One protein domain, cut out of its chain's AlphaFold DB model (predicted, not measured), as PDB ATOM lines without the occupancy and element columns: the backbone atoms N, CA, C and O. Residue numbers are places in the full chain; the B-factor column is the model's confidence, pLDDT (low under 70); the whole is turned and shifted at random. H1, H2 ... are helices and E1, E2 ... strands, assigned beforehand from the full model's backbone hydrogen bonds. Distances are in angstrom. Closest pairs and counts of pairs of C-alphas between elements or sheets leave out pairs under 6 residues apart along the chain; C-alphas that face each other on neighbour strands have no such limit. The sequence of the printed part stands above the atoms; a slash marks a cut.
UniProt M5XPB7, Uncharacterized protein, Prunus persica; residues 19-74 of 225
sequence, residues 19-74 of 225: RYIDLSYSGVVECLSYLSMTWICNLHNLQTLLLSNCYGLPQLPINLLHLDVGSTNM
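AT A GLANCE: This is residues 19 to 74 of the 225 residues of an uncharacterized protein of Prunus persica (UniProt M5XPB7). With little regular structure, this is a short solenoid of two stacked turns: E1, E2 and E3 lie side by side as one wall, while H1 and H2, then residues 51 to 65, make the opposite side. The 56 printed residues run E1, H1, H2, E2, E3, a mixed class with 19 residues in named elements; the sheet E1, E2, E3 is parallel. It is compact, radius of gyration of the C-alphas 10.4 A, spanning 26 by 22 by 15 A.

IN THESE COORDINATES: E1, residues 20 to 22, 6.8 A long, begins at C-alpha 20 (199.662, 214.498, 371.348). H1 is residues 28 to 33, 8.5 A; H2, 38 to 41, 5.2 A; E2, 48 to 50, 6.6 A. E3, 66 to 68, 6.8 A, ends at C-alpha 68 (195.153, 215.144, 382.044).

HOW THE PARTS SIT: E1 and E2 are parallel at 1 degrees, N 21 and O 48 being 2.9 A apart, within hydrogen-bond range. E2 and E3 are parallel at 2 degrees, with N 49 and O 66 at 2.9 A. E1, H1, H2, E2 form a strand-helix-strand unit, parallel neighbour strands with helices between, its crossover right-handed. H1 and H2 are apart and not on the sheet. H1 has each O i to N i+4 pair within range; H2 is too short for one.

THE WHOLE: The printed part has no cut. The E2 to E3 link, 15 residues, is long. Mean pLDDT of the printed part is 72.2; residues 26 to 42, 55 to 58 and 72 are under 70.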
ATOM      1  N   ARG A  19     199.383 212.443 367.717       87.19
ATOM      2  CA  ARG A  19     199.378 211.571 368.901       87.19
ATOM      3  C   ARG A  19     199.298 212.338 370.214       87.19
ATOM      4  O   ARG A  19     198.991 211.740 371.238       87.19
ATOM      5  N   TYR A  20     199.558 213.641 370.178       87.69
ATOM      6  CA  TYR A  20     199.662 214.498 371.348       87.69
ATOM      7  C   TYR A  20     198.965 215.831 371.081       87.69
ATOM      8  O   TYR A  20     199.261 216.500 370.087       87.69
ATOM      9  N   ILE A  21     198.062 216.214 371.976       84.44
ATOM     10  CA  ILE A  21     197.414 217.522 371.996       84.44
ATOM     11  C   ILE A  21     197.470 218.051 373.424       84.44
ATOM     12  O   ILE A  21     197.107 217.356 374.367       84.44
ATOM     13  N   ASP A  22     197.882 219.305 373.559       84.25
ATOM     14  CA  ASP A  22     197.835 220.048 374.810       84.25
ATOM     15  C   ASP A  22     196.997 221.309 374.594       84.25
ATOM     16  O   ASP A  22     197.300 222.123 373.714       84.25
ATOM     17  N   LEU A  23     195.905 221.408 375.347       79.75
ATOM     18  CA  LEU A  23     194.983 222.543 375.389       79.75
ATOM     19  C   LEU A  23     194.894 223.122 376.806       79.75
ATOM     20  O   LEU A  23     193.947 223.855 377.103       79.75
ATOM     21  N   SER A  24     195.844 222.788 377.680       81.06
ATOM     22  CA  SER A  24     195.852 223.250 379.063       81.06
ATOM     23  C   SER A  24     195.851 224.780 379.125       81.06
ATOM     24  O   SER A  24     196.444 225.445 378.273       81.06
ATOM     25  N   TYR A  25     195.183 225.348 380.130       77.25
ATOM     26  CA  TYR A  25     195.045 226.799 380.339       77.25
ATOM     27  C   TYR A  25     194.396 227.560 379.171       77.25
ATOM     28  O   TYR A  25     194.521 228.783 379.075       77.25
ATOM     29  N   SER A  26     193.700 226.871 378.261       66.31
ATOM     30  CA  SER A  26     193.027 227.531 377.146       66.31
ATOM     31  C   SER A  26     191.557 227.822 377.468       66.31
ATOM     32  O   SER A  26     190.755 226.923 377.714       66.31
ATOM     33  N   GLY A  27     191.152 229.094 377.351       57.00
ATOM     34  CA  GLY A  27     189.729 229.483 377.312       57.00
ATOM     35  C   GLY A  27     189.003 228.979 376.054       57.00
ATOM     36  O   GLY A  27     187.790 229.099 375.918       57.00
ATOM     37  N   VAL A  28     189.741 228.365 375.122       54.22
ATOM     38  CA  VAL A  28     189.215 227.759 373.894       54.22
ATOM     39  C   VAL A  28     188.218 226.646 374.215       54.22
ATOM     40  O   VAL A  28     187.231 226.504 373.499       54.22
ATOM     41  N   VAL A  29     188.415 225.888 375.297       52.62
ATOM     42  CA  VAL A  29     187.477 224.817 375.666       52.62
ATOM     43  C   VAL A  29     186.165 225.374 376.232       52.62
ATOM     44  O   VAL A  29     185.118 224.757 376.053       52.62
ATOM     45  N   GLU A  30     186.175 226.583 376.803       49.72
ATOM     46  CA  GLU A  30     184.946 227.294 377.177       49.72
ATOM     47  C   GLU A  30     184.140 227.660 375.919       49.72
ATOM     48  O   GLU A  30     182.977 227.278 375.801       49.72
ATOM     49  N   CYS A  31     184.777 228.264 374.906       38.53
ATOM     50  CA  CYS A  31     184.120 228.606 373.636       38.53
ATOM     51  C   CYS A  31     183.704 227.383 372.793       38.53
ATOM     52  O   CYS A  31     182.733 227.461 372.040       38.53
ATOM     53  N   LEU A  32     184.421 226.259 372.895       47.91
ATOM     54  CA  LEU A  32     184.174 225.048 372.103       47.91
ATOM     55  C   LEU A  32     183.342 223.982 372.827       47.91
ATOM     56  O   LEU A  32     182.899 223.030 372.195       47.91
ATOM     57  N   SER A  33     183.045 224.143 374.117       49.75
ATOM     58  CA  SER A  33     182.011 223.330 374.776       49.75
ATOM     59  C   SER A  33     180.619 223.577 374.164       49.75
ATOM     60  O   SER A  33     179.804 222.660 374.086       49.75
ATOM     61  N   TYR A  34     180.388 224.781 373.619       45.81
ATOM     62  CA  TYR A  34     179.208 225.135 372.819       45.81
ATOM     63  C   TYR A  34     179.269 224.624 371.368       45.81
ATOM     64  O   TYR A  34     178.235 224.358 370.756       45.81
ATOM     65  N   LEU A  35     180.473 224.476 370.808       43.94
ATOM     66  CA  LEU A  35     180.727 223.975 369.457       43.94
ATOM     67  C   LEU A  35     181.363 222.593 369.557       43.94
ATOM     68  O   LEU A  35     182.582 222.479 369.483       43.94
ATOM     69  N   SER A  36     180.526 221.565 369.737       52.41
ATOM     70  CA  SER A  36     180.901 220.145 369.779       52.41
ATOM     71  C   SER A  36     182.274 219.865 369.148       52.41
ATOM     72  O   SER A  36     182.436 219.961 367.928       52.41
ATOM     73  N   MET A  37     183.269 219.538 369.984       57.66
ATOM     74  CA  MET A  37     184.645 219.177 369.596       57.66
ATOM     75  C   MET A  37     184.696 217.815 368.867       57.66
ATOM     76  O   MET A  37     185.569 216.988 369.115       57.66
ATOM     77  N   THR A  38     183.775 217.580 367.927       61.03
ATOM     78  CA  THR A  38     183.657 216.360 367.113       61.03
ATOM     79  C   THR A  38     184.931 216.038 366.348       61.03
ATOM     80  O   THR A  38     185.229 214.870 366.111       61.03
ATOM     81  N   TRP A  39     185.719 217.050 365.978       66.62
ATOM     82  CA  TRP A  39     186.963 216.831 365.247       66.62
ATOM     83  C   TRP A  39     188.018 216.101 366.087       66.62
ATOM     84  O   TRP A  39     188.771 215.317 365.520       66.62
ATOM     85  N   ILE A  40     188.041 216.294 367.414       66.62
ATOM     86  CA  ILE A  40     188.967 215.583 368.312       66.62
ATOM     87  C   ILE A  40     188.571 214.113 368.430       66.62
ATOM     88  O   ILE A  40     189.442 213.247 368.427       66.62
ATOM     89  N   CYS A  41     187.269 213.811 368.437       65.69
ATOM     90  CA  CYS A  41     186.763 212.435 368.427       65.69
ATOM     91  C   CYS A  41     187.216 211.645 367.188       65.69
ATOM     92  O   CYS A  41     187.345 210.424 367.251       65.69
ATOM     93  N   ASN A  42     187.492 212.339 366.077       69.81
ATOM     94  CA  ASN A  42     187.963 211.744 364.824       69.81
ATOM     95  C   ASN A  42     189.490 211.534 364.787       69.81
ATOM     96  O   ASN A  42     190.027 211.019 363.804       69.81
ATOM     97  N   LEU A  43     190.219 211.915 365.843       76.12
ATOM     98  CA  LEU A  43     191.665 211.715 365.948       76.12
ATOM     99  C   LEU A  43     191.974 210.316 366.471       76.12
ATOM    100  O   LEU A  43     192.377 210.124 367.614       76.12
ATOM    101  N   HIS A  44     191.809 209.315 365.611       78.94
ATOM    102  CA  HIS A  44     192.002 207.910 365.980       78.94
ATOM    103  C   HIS A  44     193.435 207.564 366.415       78.94
ATOM    104  O   HIS A  44     193.635 206.558 367.091       78.94
ATOM    105  N   ASN A  45     194.423 208.384 366.047       83.62
ATOM    106  CA  ASN A  45     195.817 208.203 366.450       83.62
ATOM    107  C   ASN A  45     196.189 208.980 367.721       83.62
ATOM    108  O   ASN A  45     197.323 208.850 368.186       83.62
ATOM    109  N   LEU A  46     195.270 209.774 368.287       86.31
ATOM    110  CA  LEU A  46     195.559 210.568 369.474       86.31
ATOM    111  C   LEU A  46     195.737 209.659 370.689       86.31
ATOM    112  O   LEU A  46     194.843 208.891 371.028       86.31
ATOM    113  N   GLN A  47     196.887 209.779 371.348       90.12
ATOM    114  CA  GLN A  47     197.247 208.989 372.523       90.12
ATOM    115  C   GLN A  47     197.310 209.839 373.787       90.12
ATOM    116  O   GLN A  47     197.023 209.326 374.858       90.12
ATOM    117  N   THR A  48     197.693 211.113 373.680       88.56
ATOM    118  CA  THR A  48     197.826 212.038 374.811       88.56
ATOM    119  C   THR A  48     196.987 213.284 374.581       88.56
ATOM    120  O   THR A  48     197.125 213.938 373.543       88.56
ATOM    121  N   LEU A  49     196.147 213.617 375.556       86.00
ATOM    122  CA  LEU A  49     195.322 214.819 375.571       86.00
ATOM    123  C   LEU A  49     195.450 215.511 376.934       86.00
ATOM    124  O   LEU A  49     195.036 214.956 377.948       86.00
ATOM    125  N   LEU A  50     196.029 216.711 376.957       84.75
ATOM    126  CA  LEU A  50     196.155 217.519 378.171       84.75
ATOM    127  C   LEU A  50     195.129 218.655 378.152       84.75
ATOM    128  O   LEU A  50     195.053 219.417 377.186       84.75
ATOM    129  N   LEU A  51     194.323 218.731 379.205       80.00
ATOM    130  CA  LEU A  51     193.188 219.640 379.382       80.00
ATOM    131  C   LEU A  51     193.229 220.302 380.767       80.00
ATOM    132  O   LEU A  51     192.187 220.676 381.307       80.00
ATOM    133  N   SER A  52     194.414 220.425 381.370       79.31
ATOM    134  CA  SER A  52     194.532 221.006 382.705       79.31
ATOM    135  C   SER A  52     194.033 222.456 382.717       79.31
ATOM    136  O   SER A  52     194.316 223.222 381.798       79.31
ATOM    137  N   ASN A  53     193.297 222.852 383.760       75.12
ATOM    138  CA  ASN A  53     192.691 224.188 383.883       75.12
ATOM    139  C   ASN A  53     191.743 224.576 382.722       75.12
ATOM    140  O   ASN A  53     191.590 225.754 382.401       75.12
ATOM    141  N   CYS A  54     191.088 223.602 382.087       73.25
ATOM    142  CA  CYS A  54     189.994 223.846 381.145       73.25
ATOM    143  C   CYS A  54     188.632 223.936 381.865       73.25
ATOM    144  O   CYS A  54     188.352 223.195 382.805       73.25
ATOM    145  N   TYR A  55     187.744 224.822 381.402       67.06
ATOM    146  CA  TYR A  55     186.419 225.039 382.016       67.06
ATOM    147  C   TYR A  55     185.321 224.077 381.525       67.06
ATOM    148  O   TYR A  55     184.193 224.115 382.009       67.06
ATOM    149  N   GLY A  56     185.649 223.194 380.583       63.50
ATOM    150  CA  GLY A  56     184.771 222.148 380.067       63.50
ATOM    151  C   GLY A  56     185.600 221.020 379.463       63.50
ATOM    152  O   GLY A  56     186.805 221.178 379.275       63.50
ATOM    153  N   LEU A  57     184.969 219.888 379.156       66.69
ATOM    154  CA  LEU A  57     185.635 218.783 378.474       66.69
ATOM    155  C   LEU A  57     184.934 218.437 377.161       66.69
ATOM    156  O   LEU A  57     183.702 218.358 377.125       66.69
ATOM    157  N   PRO A  58     185.700 218.200 376.082       66.94
ATOM    158  CA  PRO A  58     185.152 217.631 374.865       66.94
ATOM    159  C   PRO A  58     184.681 216.193 375.094       66.94
ATOM    160  O   PRO A  58     185.072 215.525 376.052       66.94
ATOM    161  N   GLN A  59     183.930 215.671 374.127       74.19
ATOM    162  CA  GLN A  59     183.893 214.224 373.937       74.19
ATOM    163  C   GLN A  59     185.314 213.707 373.667       74.19
ATOM    164  O   GLN A  59     186.078 214.309 372.909       74.19
ATOM    165  N   LEU A  60     185.670 212.600 374.314       78.94
ATOM    166  CA  LEU A  60     187.030 212.076 374.296       78.94
ATOM    167  C   LEU A  60     187.222 211.050 373.164       78.94
ATOM    168  O   LEU A  60     186.335 210.227 372.924       78.94
ATOM    169  N   PRO A  61     188.377 211.057 372.473       79.50
ATOM    170  CA  PRO A  61     188.720 210.016 371.512       79.50
ATOM    171  C   PRO A  61     189.017 208.691 372.226       79.50
ATOM    172  O   PRO A  61     189.602 208.668 373.302       79.50
ATOM    173  N   ILE A  62     188.636 207.573 371.604       80.50
ATOM    174  CA  ILE A  62     188.606 206.245 372.248       80.50
ATOM    175  C   ILE A  62     190.013 205.680 372.534       80.50
ATOM    176  O   ILE A  62     190.188 204.923 373.484       80.50
ATOM    177  N   ASN A  63     191.024 206.069 371.749       83.69
ATOM    178  CA  ASN A  63     192.370 205.474 371.770       83.69
ATOM    179  C   ASN A  63     193.371 206.217 372.679       83.69
ATOM    180  O   ASN A  63     194.586 206.135 372.471       83.69
ATOM    181  N   LEU A  64     192.876 206.957 373.676       87.38
ATOM    182  CA  LEU A  64     193.738 207.676 374.608       87.38
ATOM    183  C   LEU A  64     194.453 206.722 375.564       87.38
ATOM    184  O   LEU A  64     193.839 205.907 376.246       87.38
ATOM    185  N   LEU A  65     195.765 206.917 375.661       88.75
ATOM    186  CA  LEU A  65     196.615 206.344 376.700       88.75
ATOM    187  C   LEU A  65     196.784 207.323 377.860       88.75
ATOM    188  O   LEU A  65     196.900 206.899 379.011       88.75
ATOM    189  N   HIS A  66     196.769 208.624 377.559       87.81
ATOM    190  CA  HIS A  66     197.007 209.681 378.518       87.81
ATOM    191  C   HIS A  66     195.983 210.810 378.429       87.81
ATOM    192  O   HIS A  66     195.771 211.392 377.366       87.81
ATOM    193  N   LEU A  67     195.376 211.129 379.569       86.25
ATOM    194  CA  LEU A  67     194.401 212.201 379.725       86.25
ATOM    195  C   LEU A  67     194.706 212.968 381.008       86.25
ATOM    196  O   LEU A  67     194.631 212.384 382.084       86.25
ATOM    197  N   ASP A  68     195.024 214.253 380.891       82.50
ATOM    198  CA  ASP A  68     195.153 215.144 382.044       82.50
ATOM    199  C   ASP A  68     193.963 216.102 382.090       82.50
ATOM    200  O   ASP A  68     193.746 216.871 381.157       82.50
ATOM    201  N   VAL A  69     193.194 216.040 383.172       78.12
ATOM    202  CA  VAL A  69     192.066 216.936 383.473       78.12
ATOM    203  C   VAL A  69     192.274 217.629 384.824       78.12
ATOM    204  O   VAL A  69     191.330 218.039 385.482       78.12
ATOM    205  N   GLY A  70     193.518 217.742 385.294       75.00
ATOM    206  CA  GLY A  70     193.817 218.323 386.598       75.00
ATOM    207  C   GLY A  70     193.453 219.808 386.695       75.00
ATOM    208  O   GLY A  70     193.621 220.575 385.742       75.00
ATOM    209  N   SER A  71     193.035 220.247 387.886       70.25
ATOM    210  CA  SER A  71     192.701 221.654 388.196       70.25
ATOM    211  C   SER A  71     191.563 222.247 387.353       70.25
ATOM    212  O   SER A  71     191.425 223.461 387.232       70.25
ATOM    213  N   THR A  72     190.733 221.403 386.749       68.38
ATOM    214  CA  THR A  72     189.488 221.825 386.103       68.38
ATOM    215  C   THR A  72     188.385 221.865 387.166       68.38
ATOM    216  O   THR A  72     188.211 220.884 387.889       68.38
ATOM    217  N   ASN A  73     187.601 222.943 387.260       72.12
ATOM    218  CA  ASN A  73     186.434 223.017 388.161       72.12
ATOM    219  C   ASN A  73     185.251 222.196 387.606       72.12
ATOM    220  O   ASN A  73     184.174 222.726 387.317       72.12
ATOM    221  N   MET A  74     185.473 220.901 387.390       75.94
ATOM    222  CA  MET A  74     184.501 219.989 386.807       75.94
ATOM    223  C   MET A  74     183.381 219.677 387.791       75.94
ATOM    224  O   MET A  74     183.605 219.430 388.972       75.94
TER     225      MET A  74